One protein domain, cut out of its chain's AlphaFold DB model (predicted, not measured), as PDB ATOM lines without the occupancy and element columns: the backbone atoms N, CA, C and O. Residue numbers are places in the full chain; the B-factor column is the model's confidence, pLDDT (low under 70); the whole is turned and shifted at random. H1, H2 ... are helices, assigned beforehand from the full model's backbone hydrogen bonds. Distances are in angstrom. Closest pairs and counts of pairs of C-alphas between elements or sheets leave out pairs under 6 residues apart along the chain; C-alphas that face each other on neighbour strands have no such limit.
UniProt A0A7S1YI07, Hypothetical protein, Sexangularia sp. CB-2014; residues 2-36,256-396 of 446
ATOM      1  N   THR A   2     107.202  31.822 116.977       93.38
ATOM      2  CA  THR A   2     107.377  30.873 118.099       93.38
ATOM      3  C   THR A   2     108.114  29.584 117.716       93.38
ATOM      4  O   THR A   2     109.106  29.226 118.346       93.38
ATOM      5  N   GLN A   3     107.692  28.926 116.632       92.06
ATOM      6  CA  GLN A   3     108.334  27.711 116.113       92.06
ATOM      7  C   GLN A   3     109.799  27.904 115.735       92.06
ATOM      8  O   GLN A   3     110.631  27.050 116.024       92.06
ATOM      9  N   VAL A   4     110.117  29.023 115.087       95.25
ATOM     10  CA  VAL A   4     111.484  29.332 114.661       95.25
ATOM     11  C   VAL A   4     112.377  29.471 115.892       95.25
ATOM     12  O   VAL A   4     113.403  28.806 115.970       95.25
ATOM     13  N   LEU A   5     111.950  30.245 116.895       97.06
ATOM     14  CA  LEU A   5     112.709  30.445 118.136       97.06
ATOM     15  C   LEU A   5     112.874  29.137 118.927       97.06
ATOM     16  O   LEU A   5     113.972  28.836 119.393       97.06
ATOM     17  N   MET A   6     111.825  28.312 119.012       95.81
ATOM     18  CA  MET A   6     111.912  26.975 119.616       95.81
ATOM     19  C   MET A   6     112.914  26.078 118.883       95.81
ATOM     20  O   MET A   6     113.752  25.444 119.526       95.81
ATOM     21  N   LYS A   7     112.878  26.050 117.545       95.56
ATOM     22  CA  LYS A   7     113.829  25.280 116.728       95.56
ATOM     23  C   LYS A   7     115.265  25.767 116.917       95.56
ATOM     24  O   LYS A   7     116.145  24.929 117.070       95.56
ATOM     25  N   VAL A   8     115.502  27.081 116.986       97.50
ATOM     26  CA  VAL A   8     116.831  27.650 117.283       97.50
ATOM     27  C   VAL A   8     117.362  27.128 118.619       97.50
ATOM     28  O   VAL A   8     118.502  26.673 118.686       97.50
ATOM     29  N   MET A   9     116.534  27.117 119.668       97.88
ATOM     30  CA  MET A   9     116.948  26.590 120.971       97.88
ATOM     31  C   MET A   9     117.258  25.089 120.927       97.88
ATOM     32  O   MET A   9     118.280  24.669 121.464       97.88
ATOM     33  N   TYR A  10     116.421  24.280 120.265       96.88
ATOM     34  CA  TYR A  10     116.664  22.839 120.128       96.88
ATOM     35  C   TYR A  10     117.921  22.526 119.312       96.88
ATOM     36  O   TYR A  10     118.700  21.666 119.714       96.88
ATOM     37  N   VAL A  11     118.146  23.234 118.200       96.25
ATOM     38  CA  VAL A  11     119.360  23.087 117.383       96.25
ATOM     39  C   VAL A  11     120.593  23.486 118.188       96.25
ATOM     40  O   VAL A  11     121.581  22.756 118.184       96.25
ATOM     41  N   GLY A  12     120.528  24.592 118.937       96.81
ATOM     42  CA  GLY A  12     121.619  24.993 119.817       96.81
ATOM     43  C   GLY A  12     121.901  23.961 120.909       96.81
ATOM     44  O   GLY A  12     123.058  23.641 121.171       96.81
ATOM     45  N   LEU A  13     120.859  23.380 121.511       96.38
ATOM     46  CA  LEU A  13     121.014  22.372 122.559       96.38
ATOM     47  C   LEU A  13     121.628  21.091 121.996       96.38
ATOM     48  O   LEU A  13     122.524  20.518 122.609       96.38
ATOM     49  N   LEU A  14     121.177  20.674 120.812       94.25
ATOM     50  CA  LEU A  14     121.741  19.540 120.092       94.25
ATOM     51  C   LEU A  14     123.218  19.776 119.755       94.25
ATOM     52  O   LEU A  14     124.039  18.891 119.981       94.25
ATOM     53  N   TYR A  15     123.570  20.971 119.272       94.19
ATOM     54  CA  TYR A  15     124.954  21.336 118.978       94.19
ATOM     55  C   TYR A  15     125.845  21.212 120.219       94.19
ATOM     56  O   TYR A  15     126.885  20.557 120.151       94.19
ATOM     57  N   VAL A  16     125.426  21.796 121.347       94.62
ATOM     58  CA  VAL A  16     126.162  21.737 122.621       94.62
ATOM     59  C   VAL A  16     126.287  20.298 123.109       94.62
ATOM     60  O   VAL A  16     127.375  19.864 123.482       94.62
ATOM     61  N   LEU A  17     125.190  19.540 123.083       93.81
ATOM     62  CA  LEU A  17     125.176  18.148 123.517       93.81
ATOM     63  C   LEU A  17     126.178  17.306 122.720       93.81
ATOM     64  O   LEU A  17     126.932  16.551 123.321       93.81
ATOM     65  N   LEU A  18     126.209  17.443 121.393       89.25
ATOM     66  CA  LEU A  18     127.086  16.645 120.535       89.25
ATOM     67  C   LEU A  18     128.548  17.124 120.576       89.25
ATOM     68  O   LEU A  18     129.449  16.315 120.791       89.25
ATOM     69  N   ASN A  19     128.797  18.426 120.401       86.75
ATOM     70  CA  ASN A  19     130.160  18.963 120.259       86.75
ATOM     71  C   ASN A  19     130.879  19.168 121.591       86.75
ATOM     72  O   ASN A  19     132.094  19.024 121.657       86.75
ATOM     73  N   VAL A  20     130.153  19.515 122.652       88.44
ATOM     74  CA  VAL A  20     130.751  19.683 123.980       88.44
ATOM     75  C   VAL A  20     130.499  18.442 124.809       88.44
ATOM     76  O   VAL A  20     131.451  17.795 125.227       88.44
ATOM     77  N   GLY A  21     129.228  18.085 125.009       88.12
ATOM     78  CA  GLY A  21     128.849  16.967 125.868       88.12
ATOM     79  C   GLY A  21     129.517  15.670 125.430       88.12
ATOM     80  O   GLY A  21     130.319  15.111 126.164       88.12
ATOM     81  N   VAL A  22     129.235  15.201 124.218       89.50
ATOM     82  CA  VAL A  22     129.748  13.910 123.752       89.50
ATOM     83  C   VAL A  22     131.221  14.002 123.371       89.50
ATOM     84  O   VAL A  22     132.018  13.240 123.907       89.50
ATOM     85  N   ALA A  23     131.614  14.923 122.485       88.06
ATOM     86  CA  ALA A  23     132.975  14.907 121.947       88.06
ATOM     87  C   ALA A  23     134.057  15.135 123.020       88.06
ATOM     88  O   ALA A  23     135.021  14.373 123.067       88.06
ATOM     89  N   LYS A  24     133.897  16.117 123.924       89.12
ATOM     90  CA  LYS A  24     134.902  16.374 124.973       89.12
ATOM     91  C   LYS A  24     134.925  15.275 126.039       89.12
ATOM     92  O   LYS A  24     136.013  14.873 126.442       89.12
ATOM     93  N   LEU A  25     133.766  14.752 126.460       90.75
ATOM     94  CA  LEU A  25     133.726  13.630 127.412       90.75
ATOM     95  C   LEU A  25     134.344  12.362 126.821       90.75
ATOM     96  O   LEU A  25     135.041  11.644 127.531       90.75
ATOM     97  N   VAL A  26     134.128  12.103 125.530       90.62
ATOM     98  CA  VAL A  26     134.766  10.988 124.824       90.62
ATOM     99  C   VAL A  26     136.283  11.159 124.802       90.62
ATOM    100  O   VAL A  26     136.987  10.217 125.152       90.62
ATOM    101  N   THR A  27     136.804  12.341 124.463       90.06
ATOM    102  CA  THR A  27     138.256  12.592 124.492       90.06
ATOM    103  C   THR A  27     138.839  12.401 125.892       90.06
ATOM    104  O   THR A  27     139.846  11.713 126.041       90.06
ATOM    105  N   LEU A  28     138.176  12.937 126.924       92.12
ATOM    106  CA  LEU A  28     138.578  12.774 128.322       92.12
ATOM    107  C   LEU A  28     138.605  11.296 128.740       92.12
ATOM    108  O   LEU A  28     139.570  10.828 129.341       92.12
ATOM    109  N   PHE A  29     137.556  10.551 128.391       92.88
ATOM    110  CA  PHE A  29     137.458   9.123 128.668       92.88
ATOM    111  C   PHE A  29     138.554   8.321 127.955       92.88
ATOM    112  O   PHE A  29     139.142   7.430 128.560       92.88
ATOM    113  N   LEU A  30     138.856   8.639 126.693       90.56
ATOM    114  CA  LEU A  30     139.884   7.946 125.911       90.56
ATOM    115  C   LEU A  30     141.305   8.255 126.404       90.56
ATOM    116  O   LEU A  30     142.137   7.352 126.423       90.56
ATOM    117  N   SER A  31     141.567   9.488 126.847       89.94
ATOM    118  CA  SER A  31     142.813   9.857 127.536       89.94
ATOM    119  C   SER A  31     142.972   9.067 128.841       89.94
ATOM    120  O   SER A  31     143.987   8.402 129.046       89.94
ATOM    121  N   TRP A  32     141.936   9.029 129.687       93.25
ATOM    122  CA  TRP A  32     141.950   8.216 130.908       93.25
ATOM    123  C   TRP A  32     142.181   6.728 130.608       93.25
ATOM    124  O   TRP A  32     142.981   6.068 131.274       93.25
ATOM    125  N   LEU A  33     141.516   6.205 129.575       91.00
ATOM    126  CA  LEU A  33     141.678   4.825 129.134       91.00
ATOM    127  C   LEU A  33     143.126   4.544 128.706       91.00
ATOM    128  O   LEU A  33     143.662   3.499 129.062       91.00
ATOM    129  N   ASN A  34     143.775   5.468 127.993       89.12
ATOM    130  CA  ASN A  34     145.178   5.339 127.599       89.12
ATOM    131  C   ASN A  34     146.094   5.129 128.820       89.12
ATOM    132  O   ASN A  34     146.908   4.204 128.828       89.12
ATOM    133  N   THR A  35     145.903   5.913 129.885       88.81
ATOM    134  CA  THR A  35     146.663   5.772 131.138       88.81
ATOM    135  C   THR A  35     146.423   4.417 131.804       88.81
ATOM    136  O   THR A  35     147.373   3.753 132.209       88.81
ATOM    137  N   VAL A  36     145.166   3.969 131.883       91.75
ATOM    138  CA  VAL A  36     144.810   2.681 132.511       91.75
ATOM    139  C   VAL A  36     145.384   1.486 131.745       91.75
ATOM    140  O   VAL A  36     145.741   0.473 132.345       91.75
ATOM    141  N   LYS A 256     101.543   2.282 105.192       96.50
ATOM    142  CA  LYS A 256     100.233   2.762 105.654       96.50
ATOM    143  C   LYS A 256     100.225   3.120 107.139       96.50
ATOM    144  O   LYS A 256      99.545   4.067 107.518       96.50
ATOM    145  N   GLU A 257     100.971   2.391 107.970       96.25
ATOM    146  CA  GLU A 257     101.046   2.671 109.410       96.25
ATOM    147  C   GLU A 257     101.786   3.987 109.658       96.25
ATOM    148  O   GLU A 257     101.370   4.796 110.486       96.25
ATOM    149  N   VAL A 258     102.867   4.220 108.908       96.25
ATOM    150  CA  VAL A 258     103.628   5.473 108.978       96.25
ATOM    151  C   VAL A 258     102.789   6.643 108.473       96.25
ATOM    152  O   VAL A 258     102.741   7.665 109.152       96.25
ATOM    153  N   LEU A 259     102.074   6.477 107.354       95.50
ATOM    154  CA  LEU A 259     101.170   7.507 106.831       95.50
ATOM    155  C   LEU A 259     100.065   7.872 107.829       95.50
ATOM    156  O   LEU A 259      99.809   9.051 108.050       95.50
ATOM    157  N   ALA A 260      99.430   6.879 108.459       94.94
ATOM    158  CA  ALA A 260      98.393   7.129 109.458       94.94
ATOM    159  C   ALA A 260      98.933   7.929 110.657       94.94
ATOM    160  O   ALA A 260      98.285   8.860 111.131       94.94
ATOM    161  N   LEU A 261     100.151   7.615 111.112       93.62
ATOM    162  CA  LEU A 261     100.811   8.360 112.185       93.62
ATOM    163  C   LEU A 261     101.241   9.773 111.748       93.62
ATOM    164  O   LEU A 261     101.268  10.700 112.554       93.62
ATOM    165  N   GLU A 262     101.652   9.957 110.493       93.69
ATOM    166  CA  GLU A 262     101.943  11.277 109.913       93.69
ATOM    167  C   GLU A 262     100.696  12.155 109.852       93.69
ATOM    168  O   GLU A 262     100.772  13.316 110.247       93.69
ATOM    169  N   GLU A 263      99.558  11.588 109.459       92.38
ATOM    170  CA  GLU A 263      98.263  12.268 109.450       92.38
ATOM    171  C   GLU A 263      97.844  12.730 110.856       92.38
ATOM    172  O   GLU A 263      97.497  13.894 111.060       92.38
ATOM    173  N   GLU A 264      97.930  11.845 111.852       89.50
ATOM    174  CA  GLU A 264      97.591  12.162 113.245       89.50
ATOM    175  C   GLU A 264      98.492  13.269 113.824       89.50
ATOM    176  O   GLU A 264      98.024  14.219 114.468       89.50
ATOM    177  N   GLU A 265      99.801  13.182 113.578       88.94
ATOM    178  CA  GLU A 265     100.745  14.202 114.033       88.94
ATOM    179  C   GLU A 265     100.579  15.524 113.288       88.94
ATOM    180  O   GLU A 265     100.756  16.572 113.908       88.94
ATOM    181  N   ARG A 266     100.217  15.503 111.999       90.00
ATOM    182  CA  ARG A 266      99.926  16.716 111.228       90.00
ATOM    183  C   ARG A 266      98.768  17.482 111.862       90.00
ATOM    184  O   ARG A 266      98.937  18.658 112.172       90.00
ATOM    185  N   ARG A 267      97.671  16.795 112.191       86.31
ATOM    186  CA  ARG A 267      96.522  17.392 112.901       86.31
ATOM    187  C   ARG A 267      96.919  17.963 114.262       86.31
ATOM    188  O   ARG A 267      96.556  19.082 114.619       86.31
ATOM    189  N   THR A 268      97.718  17.219 115.027       86.31
ATOM    190  CA  THR A 268      98.216  17.685 116.333       86.31
ATOM    191  C   THR A 268      99.127  18.908 116.190       86.31
ATOM    192  O   THR A 268      99.073  19.833 117.005       86.31
ATOM    193  N   LEU A 269      99.967  18.936 115.153       87.38
ATOM    194  CA  LEU A 269     100.859  20.049 114.853       87.38
ATOM    195  C   LEU A 269     100.072  21.287 114.421       87.38
ATOM    196  O   LEU A 269     100.392  22.373 114.889       87.38
ATOM    197  N   GLU A 270      99.046  21.146 113.588       87.62
ATOM    198  CA  GLU A 270      98.161  22.245 113.186       87.62
ATOM    199  C   GLU A 270      97.503  22.901 114.402       87.62
ATOM    200  O   GLU A 270      97.597  24.117 114.571       87.62
ATOM    201  N   LEU A 271      96.954  22.100 115.322       86.31
ATOM    202  CA  LEU A 271      96.414  22.597 116.592       86.31
ATOM    203  C   LEU A 271      97.484  23.289 117.441       86.31
ATOM    204  O   LEU A 271      97.253  24.366 117.998       86.31
ATOM    205  N   TYR A 272      98.676  22.697 117.535       87.31
ATOM    206  CA  TYR A 272      99.796  23.302 118.248       87.31
ATOM    207  C   TYR A 272     100.172  24.659 117.640       87.31
ATOM    208  O   TYR A 272     100.382  25.627 118.372       87.31
ATOM    209  N   LEU A 273     100.259  24.755 116.312       88.06
ATOM    210  CA  LEU A 273     100.601  25.981 115.593       88.06
ATOM    211  C   LEU A 273      99.537  27.051 115.806       88.06
ATOM    212  O   LEU A 273      99.879  28.151 116.230       88.06
ATOM    213  N   ALA A 274      98.265  26.698 115.636       88.06
ATOM    214  CA  ALA A 274      97.137  27.601 115.825       88.06
ATOM    215  C   ALA A 274      97.025  28.147 117.258       88.06
ATOM    216  O   ALA A 274      96.414  29.188 117.465       88.06
ATOM    217  N   ARG A 275      97.597  27.467 118.262       87.81
ATOM    218  CA  ARG A 275      97.571  27.896 119.676       87.81
ATOM    219  C   ARG A 275      98.860  28.525 120.178       87.81
ATOM    220  O   ARG A 275      98.874  29.114 121.256       87.81
ATOM    221  N   THR A 276      99.943  28.378 119.431       91.12
ATOM    222  CA  THR A 276     101.249  28.947 119.786       91.12
ATOM    223  C   THR A 276     101.700  30.009 118.793       91.12
ATOM    224  O   THR A 276     102.858  30.441 118.839       91.12
ATOM    225  N   ASP A 277     100.800  30.437 117.907       92.12
ATOM    226  CA  ASP A 277     101.103  31.445 116.911       92.12
ATOM    227  C   ASP A 277     101.464  32.772 117.576       92.12
ATOM    228  O   ASP A 277     100.787  33.268 118.469       92.12
ATOM    229  N   TRP A 278     102.577  33.335 117.127       92.06
ATOM    230  CA  TRP A 278     103.195  34.518 117.702       92.06
ATOM    231  C   TRP A 278     102.272  35.736 117.685       92.06
ATOM    232  O   TRP A 278     102.314  36.535 118.622       92.06
ATOM    233  N   GLU A 279     101.456  35.862 116.636       91.69
ATOM    234  CA  GLU A 279     100.561  37.003 116.427       91.69
ATOM    235  C   GLU A 279      99.317  36.966 117.316       91.69
ATOM    236  O   GLU A 279      98.629  37.977 117.457       91.69
ATOM    237  N   LEU A 280      99.048  35.841 117.985       86.31
ATOM    238  CA  LEU A 280      97.933  35.760 118.915       86.31
ATOM    239  C   LEU A 280      98.116  36.764 120.056       86.31
ATOM    240  O   LEU A 280      99.149  36.816 120.739       86.31
ATOM    241  N   THR A 281      97.078  37.572 120.259       78.50
ATOM    242  CA  THR A 281      97.027  38.640 121.264       78.50
ATOM    243  C   THR A 281      97.016  38.105 122.693       78.50
ATOM    244  O   THR A 281      97.373  38.825 123.622       78.50
ATOM    245  N   ASP A 282      96.654  36.837 122.880       85.75
ATOM    246  CA  ASP A 282      96.550  36.175 124.178       85.75
ATOM    247  C   ASP A 282      97.866  35.519 124.649       85.75
ATOM    248  O   ASP A 282      97.939  34.984 125.765       85.75
ATOM    249  N   ILE A 283      98.933  35.572 123.841       90.94
ATOM    250  CA  ILE A 283     100.274  35.195 124.288       90.94
ATOM    251  C   ILE A 283     100.830  36.309 125.166       90.94
ATOM    252  O   ILE A 283     101.062  37.433 124.720       90.94
ATOM    253  N   SER A 284     101.116  35.972 126.424       93.94
ATOM    254  CA  SER A 284     101.667  36.939 127.362       93.94
ATOM    255  C   SER A 284     103.031  37.466 126.883       93.94
ATOM    256  O   SER A 284     103.867  36.695 126.391       93.94
ATOM    257  N   PRO A 285     103.325  38.764 127.078       95.38
ATOM    258  CA  PRO A 285     104.629  39.332 126.735       95.38
ATOM    259  C   PRO A 285     105.799  38.591 127.392       95.38
ATOM    260  O   PRO A 285     106.865  38.469 126.796       95.38
ATOM    261  N   ALA A 286     105.590  38.027 128.587       96.06
ATOM    262  CA  ALA A 286     106.587  37.226 129.291       96.06
ATOM    263  C   ALA A 286     107.015  35.977 128.500       96.06
ATOM    264  O   ALA A 286     108.202  35.666 128.460       96.06
ATOM    265  N   VAL A 287     106.082  35.290 127.829       96.00
ATOM    266  CA  VAL A 287     106.397  34.130 126.974       96.00
ATOM    267  C   VAL A 287     107.191  34.566 125.746       96.00
ATOM    268  O   VAL A 287     108.180  33.924 125.395       96.00
ATOM    269  N   ARG A 288     106.812  35.690 125.122       95.94
ATOM    270  CA  ARG A 288     107.546  36.256 123.977       95.94
ATOM    271  C   ARG A 288     108.979  36.626 124.362       95.94
ATOM    272  O   ARG A 288     109.916  36.257 123.658       95.94
ATOM    273  N   ILE A 289     109.156  37.286 125.508       97.31
ATOM    274  CA  ILE A 289     110.476  37.613 126.062       97.31
ATOM    275  C   ILE A 289     111.256  36.331 126.359       97.31
ATOM    276  O   ILE A 289     112.405  36.225 125.946       97.31
ATOM    277  N   ALA A 290     110.645  35.334 127.001       97.62
ATOM    278  CA  ALA A 290     111.295  34.060 127.298       97.62
ATOM    279  C   ALA A 290     111.765  33.323 126.028       97.62
ATOM    280  O   ALA A 290     112.869  32.783 126.021       97.62
ATOM    281  N   LEU A 291     110.976  33.341 124.947       97.44
ATOM    282  CA  LEU A 291     111.359  32.779 123.645       97.44
ATOM    283  C   LEU A 291     112.568  33.501 123.042       97.44
ATOM    284  O   LEU A 291     113.510  32.848 122.596       97.44
ATOM    285  N   ILE A 292     112.550  34.837 123.037       98.12
ATOM    286  CA  ILE A 292     113.648  35.653 122.497       98.12
ATOM    287  C   ILE A 292     114.914  35.452 123.327       98.12
ATOM    288  O   ILE A 292     115.971  35.181 122.766       98.12
ATOM    289  N   VAL A 293     114.808  35.544 124.655       98.25
ATOM    290  CA  VAL A 293     115.935  35.357 125.577       98.25
ATOM    291  C   VAL A 293     116.502  33.950 125.437       98.25
ATOM    292  O   VAL A 293     117.709  33.805 125.295       98.25
ATOM    293  N   GLY A 294     115.660  32.916 125.398       98.06
ATOM    294  CA  GLY A 294     116.112  31.537 125.224       98.06
ATOM    295  C   GLY A 294     116.842  31.322 123.899       98.06
ATOM    296  O   GLY A 294     117.947  30.775 123.885       98.06
ATOM    297  N   ALA A 295     116.280  31.811 122.790       98.19
ATOM    298  CA  ALA A 295     116.923  31.726 121.480       98.19
ATOM    299  C   ALA A 295     118.240  32.519 121.433       98.19
ATOM    300  O   ALA A 295     119.231  32.017 120.901       98.19
ATOM    301  N   ALA A 296     118.281  33.716 122.023       98.25
ATOM    302  CA  ALA A 296     119.484  34.539 122.110       98.25
ATOM    303  C   ALA A 296     120.571  33.874 122.965       98.25
ATOM    304  O   ALA A 296     121.717  33.810 122.531       98.25
ATOM    305  N   CYS A 297     120.223  33.317 124.130       98.00
ATOM    306  CA  CYS A 297     121.153  32.582 124.987       98.00
ATOM    307  C   CYS A 297     121.748  31.370 124.268       98.00
ATOM    308  O   CYS A 297     122.965  31.188 124.288       98.00
ATOM    309  N   MET A 298     120.915  30.571 123.594       97.81
ATOM    310  CA  MET A 298     121.391  29.399 122.858       97.81
ATOM    311  C   MET A 298     122.239  29.785 121.648       97.81
ATOM    312  O   MET A 298     123.279  29.174 121.421       97.81
ATOM    313  N   SER A 299     121.856  30.831 120.915       97.69
ATOM    314  CA  SER A 299     122.646  31.335 119.787       97.69
ATOM    315  C   SER A 299     123.998  31.871 120.262       97.69
ATOM    316  O   SER A 299     125.030  31.477 119.732       97.69
ATOM    317  N   ALA A 300     124.012  32.705 121.307       97.75
ATOM    318  CA  ALA A 300     125.235  33.242 121.900       97.75
ATOM    319  C   ALA A 300     126.156  32.127 122.412       97.75
ATOM    320  O   ALA A 300     127.360  32.173 122.179       97.75
ATOM    321  N   CYS A 301     125.590  31.098 123.051       97.19
ATOM    322  CA  CYS A 301     126.339  29.923 123.472       97.19
ATOM    323  C   CYS A 301     126.976  29.202 122.277       97.19
ATOM    324  O   CYS A 301     128.177  28.952 122.296       97.19
ATOM    325  N   VAL A 302     126.211  28.916 121.218       96.62
ATOM    326  CA  VAL A 302     126.741  28.253 120.017       96.62
ATOM    327  C   VAL A 302     127.842  29.086 119.364       96.62
ATOM    328  O   VAL A 302     128.881  28.530 119.039       96.62
ATOM    329  N   TYR A 303     127.673  30.402 119.214       95.62
ATOM    330  CA  TYR A 303     128.719  31.268 118.657       95.62
ATOM    331  C   TYR A 303     129.991  31.269 119.505       95.62
ATOM    332  O   TYR A 303     131.091  31.166 118.964       95.62
ATOM    333  N   LEU A 304     129.843  31.346 120.829       95.56
ATOM    334  CA  LEU A 304     130.961  31.276 121.764       95.56
ATOM    335  C   LEU A 304     131.683  29.928 121.641       95.56
ATOM    336  O   LEU A 304     132.901  29.885 121.549       95.56
ATOM    337  N   LEU A 305     130.944  28.825 121.561       94.44
ATOM    338  CA  LEU A 305     131.529  27.491 121.482       94.44
ATOM    339  C   LEU A 305     132.085  27.131 120.103       94.44
ATOM    340  O   LEU A 305     133.041  26.373 120.030       94.44
ATOM    341  N   ALA A 306     131.511  27.652 119.022       93.12
ATOM    342  CA  ALA A 306     131.959  27.369 117.662       93.12
ATOM    343  C   ALA A 306     133.134  28.260 117.241       93.12
ATOM    344  O   ALA A 306     134.040  27.793 116.559       93.12
ATOM    345  N   GLY A 307     133.115  29.540 117.627       92.00
ATOM    346  CA  GLY A 307     134.134  30.520 117.235       92.00
ATOM    347  C   GLY A 307     135.223  30.755 118.279       92.00
ATOM    348  O   GLY A 307     136.321  31.161 117.923       92.00
ATOM    349  N   PHE A 308     134.932  30.500 119.557       93.81
ATOM    350  CA  PHE A 308     135.790  30.855 120.693       93.81
ATOM    351  C   PHE A 308     135.969  29.673 121.661       93.81
ATOM    352  O   PHE A 308     136.127  29.862 122.870       93.81
ATOM    353  N   ALA A 309     135.939  28.443 121.132       92.00
ATOM    354  CA  ALA A 309     136.051  27.206 121.910       92.00
ATOM    355  C   ALA A 309     137.288  27.192 122.821       92.00
ATOM    356  O   ALA A 309     137.193  26.770 123.969       92.00
ATOM    357  N   GLU A 310     138.417  27.696 122.316       92.56
ATOM    358  CA  GLU A 310     139.705  27.796 123.017       92.56
ATOM    359  C   GLU A 310     139.661  28.687 124.266       92.56
ATOM    360  O   GLU A 310     140.443  28.504 125.193       92.56
ATOM    361  N   PHE A 311     138.721  29.634 124.327       94.81
ATOM    362  CA  PHE A 311     138.512  30.465 125.509       94.81
ATOM    363  C   PHE A 311     137.574  29.800 126.515       94.81
ATOM    364  O   PHE A 311     137.590  30.160 127.689       94.81
ATOM    365  N   ALA A 312     136.730  28.867 126.069       94.94
ATOM    366  CA  ALA A 312     135.763  28.168 126.908       94.94
ATOM    367  C   ALA A 312     136.319  26.866 127.496       94.94
ATOM    368  O   ALA A 312     135.966  26.506 128.621       94.94
ATOM    369  N   PHE A 313     137.188  26.179 126.753       95.25
ATOM    370  CA  PHE A 313     137.758  24.894 127.132       95.25
ATOM    371  C   PHE A 313     139.262  24.865 126.910       95.25
ATOM    372  O   PHE A 313     139.742  25.349 125.887       95.25
ATOM    373  N   ARG A 314     139.990  24.233 127.838       94.44
ATOM    374  CA  ARG A 314     141.404  23.910 127.634       94.44
ATOM    375  C   ARG A 314     141.536  23.017 126.402       94.44
ATOM    376  O   ARG A 314     140.659  22.182 126.129       94.44
ATOM    377  N   ASP A 315     142.619  23.218 125.659       91.00
ATOM    378  CA  ASP A 315     143.002  22.247 124.647       91.00
ATOM    379  C   ASP A 315     143.375  20.952 125.372       91.00
ATOM    380  O   ASP A 315     144.108  20.978 126.358       91.00
ATOM    381  N   PHE A 316     142.727  19.863 124.976       91.50
ATOM    382  CA  PHE A 316     142.865  18.571 125.630       91.50
ATOM    383  C   PHE A 316     142.633  17.482 124.593       91.50
ATOM    384  O   PHE A 316     141.548  17.384 124.001       91.50
ATOM    385  N   ALA A 317     143.659  16.679 124.373       89.06
ATOM    386  CA  ALA A 317     143.735  15.621 123.388       89.06
ATOM    387  C   ALA A 317     143.786  14.238 124.052       89.06
ATOM    388  O   ALA A 317     143.947  14.083 125.258       89.06
ATOM    389  N   VAL A 318     143.654  13.185 123.241       87.69
ATOM    390  CA  VAL A 318     143.741  11.789 123.719       87.69
ATOM    391  C   VAL A 318     145.154  11.438 124.218       87.69
ATOM    392  O   VAL A 318     145.324  10.491 124.980       87.69
ATOM    393  N   THR A 319     146.164  12.190 123.781       88.94
ATOM    394  CA  THR A 319     147.562  12.061 124.217       88.94
ATOM    395  C   THR A 319     147.823  12.644 125.600       88.94
ATOM    396  O   THR A 319     148.826  12.282 126.211       88.94
ATOM    397  N   ASP A 320     146.941  13.519 126.074       91.00
ATOM    398  CA  ASP A 320     147.117  14.256 127.320       91.00
ATOM    399  C   ASP A 320     146.662  13.395 128.498       91.00
ATOM    400  O   ASP A 320     146.045  12.337 128.324       91.00
ATOM    401  N   SER A 321     146.945  13.836 129.717       92.19
ATOM    402  CA  SER A 321     146.575  13.149 130.946       92.19
ATOM    403  C   SER A 321     145.751  14.050 131.863       92.19
ATOM    404  O   SER A 321     146.001  15.241 132.030       92.19
ATOM    405  N   VAL A 322     144.755  13.466 132.529       92.69
ATOM    406  CA  VAL A 322     143.952  14.213 133.512       92.69
ATOM    407  C   VAL A 322     144.799  14.627 134.721       92.69
ATOM    408  O   VAL A 322     144.534  15.666 135.323       92.69
ATOM    409  N   SER A 323     145.805  13.829 135.092       93.19
ATOM    410  CA  SER A 323     146.695  14.137 136.213       93.19
ATOM    411  C   SER A 323     147.585  15.339 135.927       93.19
ATOM    412  O   SER A 323     147.665  16.221 136.779       93.19
ATOM    413  N   ASP A 324     148.199  15.389 134.744       92.50
ATOM    414  CA  ASP A 324     149.285  16.331 134.472       92.50
ATOM    415  C   ASP A 324     148.758  17.597 133.781       92.50
ATOM    416  O   ASP A 324     149.165  18.700 134.135       92.50
ATOM    417  N   ASP A 325     147.792  17.466 132.866       94.31
ATOM    418  CA  ASP A 325     147.299  18.585 132.044       94.31
ATOM    419  C   ASP A 325     146.033  19.251 132.625       94.31
ATOM    420  O   ASP A 325     145.719  20.415 132.340       94.31
ATOM    421  N   LEU A 326     145.299  18.527 133.478       94.75
ATOM    422  CA  LEU A 326     144.089  19.012 134.159       94.75
ATOM    423  C   LEU A 326     144.225  19.050 135.687       94.75
ATOM    424  O   LEU A 326     143.219  19.160 136.390       94.75
ATOM    425  N   ASP A 327     145.447  18.992 136.218       94.69
ATOM    426  CA  ASP A 327     145.741  19.090 137.656       94.69
ATOM    427  C   ASP A 327     144.951  18.064 138.507       94.69
ATOM    428  O   ASP A 327     144.482  18.357 139.610       94.69
ATOM    429  N   GLY A 328     144.712  16.866 137.962       93.00
ATOM    430  CA  GLY A 328     143.941  15.797 138.602       93.00
ATOM    431  C   GLY A 328     142.425  16.018 138.649       93.00
ATOM    432  O   GLY A 328     141.715  15.200 139.239       93.00
ATOM    433  N   ASN A 329     141.897  17.082 138.035       94.06
ATOM    434  CA  ASN A 329     140.473  17.404 138.050       94.06
ATOM    435  C   ASN A 329     139.926  17.663 136.640       94.06
ATOM    436  O   ASN A 329     140.156  18.711 136.045       94.06
ATOM    437  N   ALA A 330     139.080  16.755 136.148       93.19
ATOM    438  CA  ALA A 330     138.424  16.870 134.844       93.19
ATOM    439  C   ALA A 330     137.646  18.186 134.627       93.19
ATOM    440  O   ALA A 330     137.523  18.644 133.493       93.19
ATOM    441  N   PHE A 331     137.135  18.824 135.688       93.44
ATOM    442  CA  PHE A 331     136.433  20.109 135.571       93.44
ATOM    443  C   PHE A 331     137.353  21.275 135.199       93.44
ATOM    444  O   PHE A 331     136.861  22.277 134.681       93.44
ATOM    445  N   ASN A 332     138.671  21.132 135.371       95.31
ATOM    446  CA  ASN A 332     139.648  22.123 134.916       95.31
ATOM    447  C   ASN A 332     139.709  22.232 133.388       95.31
ATOM    448  O   ASN A 332     140.301  23.176 132.868       95.31
ATOM    449  N   LEU A 333     139.048  21.320 132.664       93.88
ATOM    450  CA  LEU A 333     138.806  21.468 131.235       93.88
ATOM    451  C   LEU A 333     138.017  22.751 130.926       93.88
ATOM    452  O   LEU A 333     138.206  23.324 129.861       93.88
ATOM    453  N   ILE A 334     137.147  23.213 131.831       95.38
ATOM    454  CA  ILE A 334     136.344  24.430 131.657       95.38
ATOM    455  C   ILE A 334     137.169  25.647 132.090       95.38
ATOM    456  O   ILE A 334     137.547  25.776 133.254       95.38
ATOM    457  N   ILE A 335     137.411  26.580 131.166       95.62
ATOM    458  CA  ILE A 335     138.193  27.793 131.440       95.62
ATOM    459  C   ILE A 335     137.303  28.869 132.075       95.62
ATOM    460  O   ILE A 335     136.214  29.182 131.588       95.62
ATOM    461  N   TYR A 336     137.784  29.489 133.153       94.00
ATOM    462  CA  TYR A 336     137.134  30.643 133.773       94.00
ATOM    463  C   TYR A 336     137.548  31.965 133.088       94.00
ATOM    464  O   TYR A 336     138.737  32.150 132.835       94.00
ATOM    465  N   PRO A 337     136.625  32.923 132.843       95.81
ATOM    466  CA  PRO A 337     135.183  32.874 133.128       95.81
ATOM    467  C   PRO A 337     134.337  32.313 131.970       95.81
ATOM    468  O   PRO A 337     133.188  31.925 132.174       95.81
ATOM    469  N   THR A 338     134.880  32.281 130.755       96.06
ATOM    470  CA  THR A 338     134.130  32.076 129.509       96.06
ATOM    471  C   THR A 338     133.408  30.727 129.442       96.06
ATOM    472  O   THR A 338     132.243  30.678 129.048       96.06
ATOM    473  N   GLY A 339     134.038  29.637 129.885       95.44
ATOM    474  CA  GLY A 339     133.424  28.308 129.920       95.44
ATOM    475  C   GLY A 339     132.256  28.211 130.908       95.44
ATOM    476  O   GLY A 339     131.246  27.558 130.629       95.44
ATOM    477  N   PHE A 340     132.328  28.933 132.030       96.12
ATOM    478  CA  PHE A 340     131.221  29.034 132.986       96.12
ATOM    479  C   PHE A 340     130.074  29.889 132.448       96.12
ATOM    480  O   PHE A 340     128.913  29.527 132.634       96.12
ATOM    481  N   ILE A 341     130.377  30.974 131.730       97.44
ATOM    482  CA  ILE A 341     129.363  31.778 131.033       97.44
ATOM    483  C   ILE A 341     128.637  30.916 129.997       97.44
ATOM    484  O   ILE A 341     127.408  30.871 129.997       97.44
ATOM    485  N   ALA A 342     129.376  30.179 129.163       96.69
ATOM    486  CA  ALA A 342     128.796  29.268 128.179       96.69
ATOM    487  C   ALA A 342     127.888  28.227 128.848       96.69
ATOM    488  O   ALA A 342     126.744  28.053 128.434       96.69
ATOM    489  N   SER A 343     128.355  27.606 129.934       95.50
ATOM    490  CA  SER A 343     127.574  26.639 130.715       95.50
ATOM    491  C   SER A 343     126.303  27.263 131.305       95.50
ATOM    492  O   SER A 343     125.227  26.672 131.227       95.50
ATOM    493  N   GLY A 344     126.393  28.486 131.836       97.56
ATOM    494  CA  GLY A 344     125.249  29.237 132.353       97.56
ATOM    495  C   GLY A 344     124.206  29.550 131.277       97.56
ATOM    496  O   GLY A 344     123.012  29.380 131.519       97.56
ATOM    497  N   LEU A 345     124.643  29.933 130.071       97.94
ATOM    498  CA  LEU A 345     123.753  30.166 128.928       97.94
ATOM    499  C   LEU A 345     123.006  28.891 128.513       97.94
ATOM    500  O   LEU A 345     121.806  28.956 128.249       97.94
ATOM    501  N   VAL A 346     123.682  27.736 128.506       97.06
ATOM    502  CA  VAL A 346     123.055  26.433 128.214       97.06
ATOM    503  C   VAL A 346     122.023  26.079 129.273       97.06
ATOM    504  O   VAL A 346     120.898  25.722 128.933       97.06
ATOM    505  N   LEU A 347     122.381  26.190 130.556       97.44
ATOM    506  CA  LEU A 347     121.473  25.878 131.660       97.44
ATOM    507  C   LEU A 347     120.222  26.760 131.615       97.44
ATOM    508  O   LEU A 347     119.107  26.248 131.723       97.44
ATOM    509  N   LEU A 348     120.395  28.063 131.389       98.00
ATOM    510  CA  LEU A 348     119.279  28.987 131.215       98.00
ATOM    511  C   LEU A 348     118.424  28.611 129.997       98.00
ATOM    512  O   LEU A 348     117.200  28.555 130.104       98.00
ATOM    513  N   GLY A 349     119.052  28.287 128.864       97.25
ATOM    514  CA  GLY A 349     118.362  27.814 127.665       97.25
ATOM    515  C   GLY A 349     117.529  26.554 127.914       97.25
ATOM    516  O   GLY A 349     116.363  26.509 127.527       97.25
ATOM    517  N   ILE A 350     118.071  25.559 128.627       97.25
ATOM    518  CA  ILE A 350     117.354  24.328 129.006       97.25
ATOM    519  C   ILE A 350     116.131  24.654 129.868       97.25
ATOM    520  O   ILE A 350     115.032  24.172 129.585       97.25
ATOM    521  N   VAL A 351     116.299  25.484 130.902       98.12
ATOM    522  CA  VAL A 351     115.198  25.885 131.792       98.12
ATOM    523  C   VAL A 351     114.090  26.584 131.003       98.12
ATOM    524  O   VAL A 351     112.918  26.234 131.158       98.12
ATOM    525  N   LEU A 352     114.449  27.519 130.119       97.88
ATOM    526  CA  LEU A 352     113.489  28.244 129.286       97.88
ATOM    527  C   LEU A 352     112.773  27.318 128.298       97.88
ATOM    528  O   LEU A 352     111.550  27.384 128.202       97.88
ATOM    529  N   VAL A 353     113.478  26.401 127.628       97.00
ATOM    530  CA  VAL A 353     112.860  25.406 126.733       97.00
ATOM    531  C   VAL A 353     111.861  24.526 127.486       97.00
ATOM    532  O   VAL A 353     110.756  24.300 126.993       97.00
ATOM    533  N   ILE A 354     112.207  24.050 128.687       97.06
ATOM    534  CA  ILE A 354     111.302  23.231 129.509       97.06
ATOM    535  C   ILE A 354     110.063  24.037 129.913       97.06
ATOM    536  O   ILE A 354     108.942  23.537 129.785       97.06
ATOM    537  N   ALA A 355     110.246  25.275 130.379       97.12
ATOM    538  CA  ALA A 355     109.149  26.152 130.776       97.12
ATOM    539  C   ALA A 355     108.211  26.460 129.596       97.12
ATOM    540  O   ALA A 355     106.996  26.305 129.717       97.12
ATOM    541  N   LEU A 356     108.772  26.814 128.438       96.12
ATOM    542  CA  LEU A 356     108.028  27.123 127.217       96.12
ATOM    543  C   LEU A 356     107.302  25.901 126.657       96.12
ATOM    544  O   LEU A 356     106.152  26.014 126.242       96.12
ATOM    545  N   ARG A 357     107.922  24.716 126.703       95.50
ATOM    546  CA  ARG A 357     107.264  23.467 126.304       95.50
ATOM    547  C   ARG A 357     106.077  23.157 127.210       95.50
ATOM    548  O   ARG A 357     105.009  22.833 126.706       95.50
ATOM    549  N   ARG A 358     106.241  23.283 128.532       95.50
ATOM    550  CA  ARG A 358     105.141  23.079 129.490       95.50
ATOM    551  C   ARG A 358     104.004  24.069 129.259       95.50
ATOM    552  O   ARG A 358     102.851  23.653 129.249       95.50
ATOM    553  N   TRP A 359     104.328  25.340 129.030       95.06
ATOM    554  CA  TRP A 359     103.345  26.362 128.678       95.06
ATOM    555  C   TRP A 359     102.582  26.000 127.398       95.06
ATOM    556  O   TRP A 359     101.353  26.016 127.401       95.06
ATOM    557  N   ALA A 360     103.291  25.613 126.335       92.31
ATOM    558  CA  ALA A 360     102.679  25.256 125.061       92.31
ATOM    559  C   ALA A 360     101.771  24.021 125.188       92.31
ATOM    560  O   ALA A 360     100.637  24.036 124.717       92.31
ATOM    561  N   THR A 361     102.224  22.974 125.888       90.94
ATOM    562  CA  THR A 361     101.408  21.777 126.149       90.94
ATOM    563  C   THR A 361     100.175  22.102 126.985       90.94
ATOM    564  O   THR A 361      99.089  21.634 126.658       90.94
ATOM    565  N   TYR A 362     100.318  22.926 128.027       92.12
ATOM    566  CA  TYR A 362      99.183  23.368 128.835       92.12
ATOM    567  C   TYR A 362      98.161  24.135 127.990       92.12
ATOM    568  O   TYR A 362      96.975  23.846 128.072       92.12
ATOM    569  N   ARG A 363      98.620  25.052 127.127       89.50
ATOM    570  CA  ARG A 363      97.759  25.828 126.225       89.50
ATOM    571  C   ARG A 363      96.969  24.959 125.251       89.50
ATOM    572  O   ARG A 363      95.781  25.197 125.054       89.50
ATOM    573  N   VAL A 364      97.616  23.956 124.659       88.38
ATOM    574  CA  VAL A 364      96.936  23.005 123.771       88.38
ATOM    575  C   VAL A 364      95.913  22.184 124.563       88.38
ATOM    576  O   VAL A 364      94.761  22.103 124.149       88.38
ATOM    577  N   ALA A 365      96.283  21.665 125.739       86.88
ATOM    578  CA  ALA A 365      95.409  20.835 126.571       86.88
ATOM    579  C   ALA A 365      94.220  21.590 127.195       86.88
ATOM    580  O   ALA A 365      93.172  20.996 127.418       86.88
ATOM    581  N   SER A 366      94.358  22.889 127.475       85.56
ATOM    582  CA  SER A 366      93.280  23.720 128.032       85.56
ATOM    583  C   SER A 366      92.218  24.122 127.002       85.56
ATOM    584  O   SER A 366      91.321  24.896 127.323       85.56
ATOM    585  N   THR A 367      92.339  23.664 125.756       74.81
ATOM    586  CA  THR A 367      91.383  23.979 124.694       74.81
ATOM    587  C   THR A 367      90.162  23.057 124.822       74.81
ATOM    588  O   THR A 367      90.343  21.840 124.780       74.81
ATOM    589  N   PRO A 368      88.932  23.590 124.971       69.12
ATOM    590  CA  PRO A 368      87.717  22.777 124.970       69.12
ATOM    591  C   PRO A 368      87.618  21.932 123.695       69.12
ATOM    592  O   PRO A 368      87.951  22.416 122.611       69.12
ATOM    593  N   ALA A 369      87.146  20.689 123.827       59.88
ATOM    594  CA  ALA A 369      87.013  19.732 122.724       59.88
ATOM    595  C   ALA A 369      86.168  20.270 121.550       59.88
ATOM    596  O   ALA A 369      86.397  19.891 120.407       59.88
ATOM    597  N   ASP A 370      85.280  21.233 121.810       48.91
ATOM    598  CA  ASP A 370      84.408  21.863 120.812       48.91
ATOM    599  C   ASP A 370      85.149  22.799 119.836       48.91
ATOM    600  O   ASP A 370      84.596  23.206 118.821       48.91
ATOM    601  N   PHE A 371      86.439  23.085 120.062       50.91
ATOM    602  CA  PHE A 371      87.321  23.669 119.040       50.91
ATOM    603  C   PHE A 371      87.842  22.631 118.023       50.91
ATOM    604  O   PHE A 371      88.712  22.950 117.212       50.91
ATOM    605  N   ALA A 372      87.263  21.422 118.001       46.00
ATOM    606  CA  ALA A 372      87.302  20.491 116.868       46.00
ATOM    607  C   ALA A 372      86.760  21.103 115.551       46.00
ATOM    608  O   ALA A 372      86.936  20.532 114.481       46.00
ATOM    609  N   VAL A 373      86.229  22.333 115.587       46.94
ATOM    610  CA  VAL A 373      85.963  23.209 114.427       46.94
ATOM    611  C   VAL A 373      87.263  23.754 113.783       46.94
ATOM    612  O   VAL A 373      87.272  24.783 113.117       46.94
ATOM    613  N   GLY A 374      88.389  23.049 113.924       46.12
ATOM    614  CA  GLY A 374      89.494  23.121 112.961       46.12
ATOM    615  C   GLY A 374      89.149  22.443 111.628       46.12
ATOM    616  O   GLY A 374      89.770  22.752 110.617       46.12
ATOM    617  N   GLN A 375      88.108  21.599 111.603       44.47
ATOM    618  CA  GLN A 375      87.570  20.998 110.378       44.47
ATOM    619  C   GLN A 375      87.179  22.071 109.345       44.47
ATOM    620  O   GLN A 375      87.525  21.957 108.180       44.47
ATOM    621  N   LYS A 376      86.610  23.207 109.785       43.97
ATOM    622  CA  LYS A 376      86.207  24.313 108.896       43.97
ATOM    623  C   LYS A 376      87.367  25.005 108.165       43.97
ATOM    624  O   LYS A 376      87.138  25.573 107.106       43.97
ATOM    625  N   TYR A 377      88.586  24.984 108.710       43.88
ATOM    626  CA  TYR A 377      89.767  25.565 108.051       43.88
ATOM    627  C   TYR A 377      90.490  24.553 107.156       43.88
ATOM    628  O   TYR A 377      91.063  24.945 106.145       43.88
ATOM    629  N   VAL A 378      90.445  23.265 107.505       46.94
ATOM    630  CA  VAL A 378      91.002  22.179 106.684       46.94
ATOM    631  C   VAL A 378      90.114  21.931 105.459       46.94
ATOM    632  O   VAL A 378      90.624  21.911 104.341       46.94
ATOM    633  N   ASP A 379      88.789  21.911 105.631       45.16
ATOM    634  CA  ASP A 379      87.824  21.758 104.532       45.16
ATOM    635  C   ASP A 379      87.847  22.963 103.565       45.16
ATOM    636  O   ASP A 379      87.659  22.798 102.361       45.16
ATOM    637  N   ALA A 380      88.141  24.174 104.060       43.53
ATOM    638  CA  ALA A 380      88.252  25.387 103.241       43.53
ATOM    639  C   ALA A 380      89.579  25.500 102.461       43.53
ATOM    640  O   ALA A 380      89.647  26.228 101.471       43.53
ATOM    641  N   VAL A 381      90.637  24.807 102.897       46.91
ATOM    642  CA  VAL A 381      91.948  24.798 102.220       46.91
ATOM    643  C   VAL A 381      92.065  23.624 101.245       46.91
ATOM    644  O   VAL A 381      92.683  23.776 100.193       46.91
ATOM    645  N   GLU A 382      91.463  22.473 101.553       43.81
ATOM    646  CA  GLU A 382      91.475  21.302 100.666       43.81
ATOM    647  C   GLU A 382      90.407  21.362  99.562       43.81
ATOM    648  O   GLU A 382      90.558  20.685  98.545       43.81
ATOM    649  N   ASN A 383      89.368  22.198  99.706       48.25
ATOM    650  CA  ASN A 383      88.333  22.353  98.688       48.25
ATOM    651  C   ASN A 383      87.919  23.832  98.489       48.25
ATOM    652  O   ASN A 383      87.029  24.325  99.188       48.25
ATOM    653  N   PRO A 384      88.535  24.564  97.536       48.38
ATOM    654  CA  PRO A 384      88.243  25.983  97.315       48.38
ATOM    655  C   PRO A 384      86.772  26.268  96.960       48.38
ATOM    656  O   PRO A 384      86.278  27.352  97.262       48.38
ATOM    657  N   GLU A 385      86.040  25.289  96.417       54.09
ATOM    658  CA  GLU A 385      84.599  25.402  96.139       54.09
ATOM    659  C   GLU A 385      83.745  25.434  97.423       54.09
ATOM    660  O   GLU A 385      82.686  26.058  97.455       54.09
ATOM    661  N   VAL A 386      84.209  24.816  98.518       50.12
ATOM    662  CA  VAL A 386      83.521  24.845  99.826       50.12
ATOM    663  C   VAL A 386      83.733  26.189 100.525       50.12
ATOM    664  O   VAL A 386      82.825  26.682 101.196       50.12
ATOM    665  N   ALA A 387      84.895  26.818 100.333       44.88
ATOM    666  CA  ALA A 387      85.155  28.173 100.816       44.88
ATOM    667  C   ALA A 387      84.274  29.208 100.092       44.88
ATOM    668  O   ALA A 387      83.666  30.055 100.743       44.88
ATOM    669  N   GLU A 388      84.124  29.077  98.771       50.72
ATOM    670  CA  GLU A 388      83.260  29.943  97.958       50.72
ATOM    671  C   GLU A 388      81.764  29.718  98.259       50.72
ATOM    672  O   GLU A 388      80.979  30.666  98.281       50.72
ATOM    673  N   ALA A 389      81.352  28.486  98.583       52.50
ATOM    674  CA  ALA A 389      79.990  28.189  99.037       52.50
ATOM    675  C   ALA A 389      79.695  28.719 100.453       52.50
ATOM    676  O   ALA A 389      78.574  29.146 100.723       52.50
ATOM    677  N   ALA A 390      80.680  28.723 101.355       46.75
ATOM    678  CA  ALA A 390      80.537  29.260 102.709       46.75
ATOM    679  C   ALA A 390      80.535  30.798 102.745       46.75
ATOM    680  O   ALA A 390      79.881  31.381 103.607       46.75
ATOM    681  N   GLU A 391      81.233  31.453 101.813       49.62
ATOM    682  CA  GLU A 391      81.230  32.914 101.653       49.62
ATOM    683  C   GLU A 391      79.931  33.429 101.003       49.62
ATOM    684  O   GLU A 391      79.494  34.540 101.292       49.62
ATOM    685  N   ASN A 392      79.270  32.597 100.187       52.09
ATOM    686  CA  ASN A 392      78.004  32.914  99.516       52.09
ATOM    687  C   ASN A 392      76.755  32.333 100.204       52.09
ATOM    688  O   ASN A 392      75.635  32.550  99.730       52.09
ATOM    689  N   ALA A 393      76.914  31.598 101.306       38.34
ATOM    690  CA  ALA A 393      75.787  31.148 102.111       38.34
ATOM    691  C   ALA A 393      75.124  32.372 102.772       38.34
ATOM    692  O   ALA A 393      75.831  33.188 103.371       38.34
ATOM    693  N   PRO A 394      73.791  32.533 102.685       36.62
ATOM    694  CA  PRO A 394      73.104  33.596 103.401       36.62
ATOM    695  C   PRO A 394      73.443  33.486 104.888       36.62
ATOM    696  O   PRO A 394      73.290  32.423 105.489       36.62
ATOM    697  N   LEU A 395      73.928  34.577 105.479       40.66
ATOM    698  CA  LEU A 395      73.964  34.715 106.929       40.66
ATOM    699  C   LEU A 395      72.510  34.752 107.394       40.66
ATOM    700  O   LEU A 395      71.881  35.809 107.367       40.66
ATOM    701  N   ASP A 396      71.963  33.597 107.761       41.81
ATOM    702  CA  ASP A 396      70.702  33.557 108.486       41.81
ATOM    703  C   ASP A 396      70.940  34.233 109.835       41.81
ATOM    704  O   ASP A 396      71.725  33.765 110.668       41.81
TER     705      ASP A 396
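This is residues 2 to 36 and 256 to 396 of the 446 residues of the protein "Hypothetical protein" of Sexangularia sp. CB-2014 (UniProt A0A7S1YI07). Three long helices, H1, H3 and H6, pack on one another in a crossed triangle, and H1 splays away from the other two beyond residue 16. At one end the last parts of H2 and H6 meet in a corner, nearly at a right angle, with residues 256 to 266 of H2 sticking out, and a thin tail with H7, H8 and H9 leads away; at the other end lie H4, H5 and the long link between them. The 176 printed residues, with nine named helices in the order H1 to H9 and no named strand, are of the class all helix. The whole is extended, with a radius of gyration of the C-alphas of 24.1 A and spans of 84 by 42 by 27 A.

H1, residues 2 to 36, touches H3, residues 285 to 307, with residues 2 to 16 alone; the closest C-alphas are those of Met 9 and Ala 295, 5.2 A apart. They run the same way at a steep tilt of 38 degrees, only just past shallow. H1 touches H6, residues 338 to 365, with residues 6 to 16 alone, closest at Met 9 and Gly 349, their C-alphas 7.0 A apart, at a steep tilt of 46 degrees, opposite ways. H6 is the hub, touching four helices. It touches H3 closest at Gly 349 and Gly 294, their C-alphas 5.0 A apart, opposite ways at 36 degrees, only just steep. Residues 360 to 364 of H6 touch residues 271 to 276 of H2, residues 256 to 276, about perpendicular at 82 degrees; the closest C-alphas are those of Val 364 and Tyr 272, 6.2 A apart. H4, residues 309 to 312, touches H6, with the C-alphas of Ala 312 and Gly 339 closest at 3.8 A. H5, residues 330 to 333, is close to H1 but not clearly touching, with the C-alphas of Ala 330 and Leu 28 closest at 7.7 A. H8, residues 375 to 382, and H9, residues 384 to 391, touch only at the corner, closest at the C-alphas of Ala 380 and Ala 387, 4.8 A; H7, residues 369 to 372, meets H8 only through their link. Each O i to N i+4 pair is within hydrogen-bond range in H2, H3, H6, H8 and H9, against 29 of 31 in H1, while H4, H5 and H7 are too short for such a pair.

H1 measures 49.0 A, from C-alpha 2 at (107.377, 30.873, 118.099) to C-alpha 36 at (144.810, 2.681, 132.511). H6 measures 40.4 A, H3 32.2 A and H2 29.8 A. H9 ends at C-alpha 391, (81.230, 32.914, 101.653).

The C-alphas of Asp 324 and Asp 396, the two farthest apart, are 84.5 A from each other. Residues 37 to 255 are not printed, and C-alphas 36 and 256 are 52.0 A apart across this cut. The link from H4 to H5, residues 313 to 329, is long. Residues 368 to 396 of the model have pLDDT under 70.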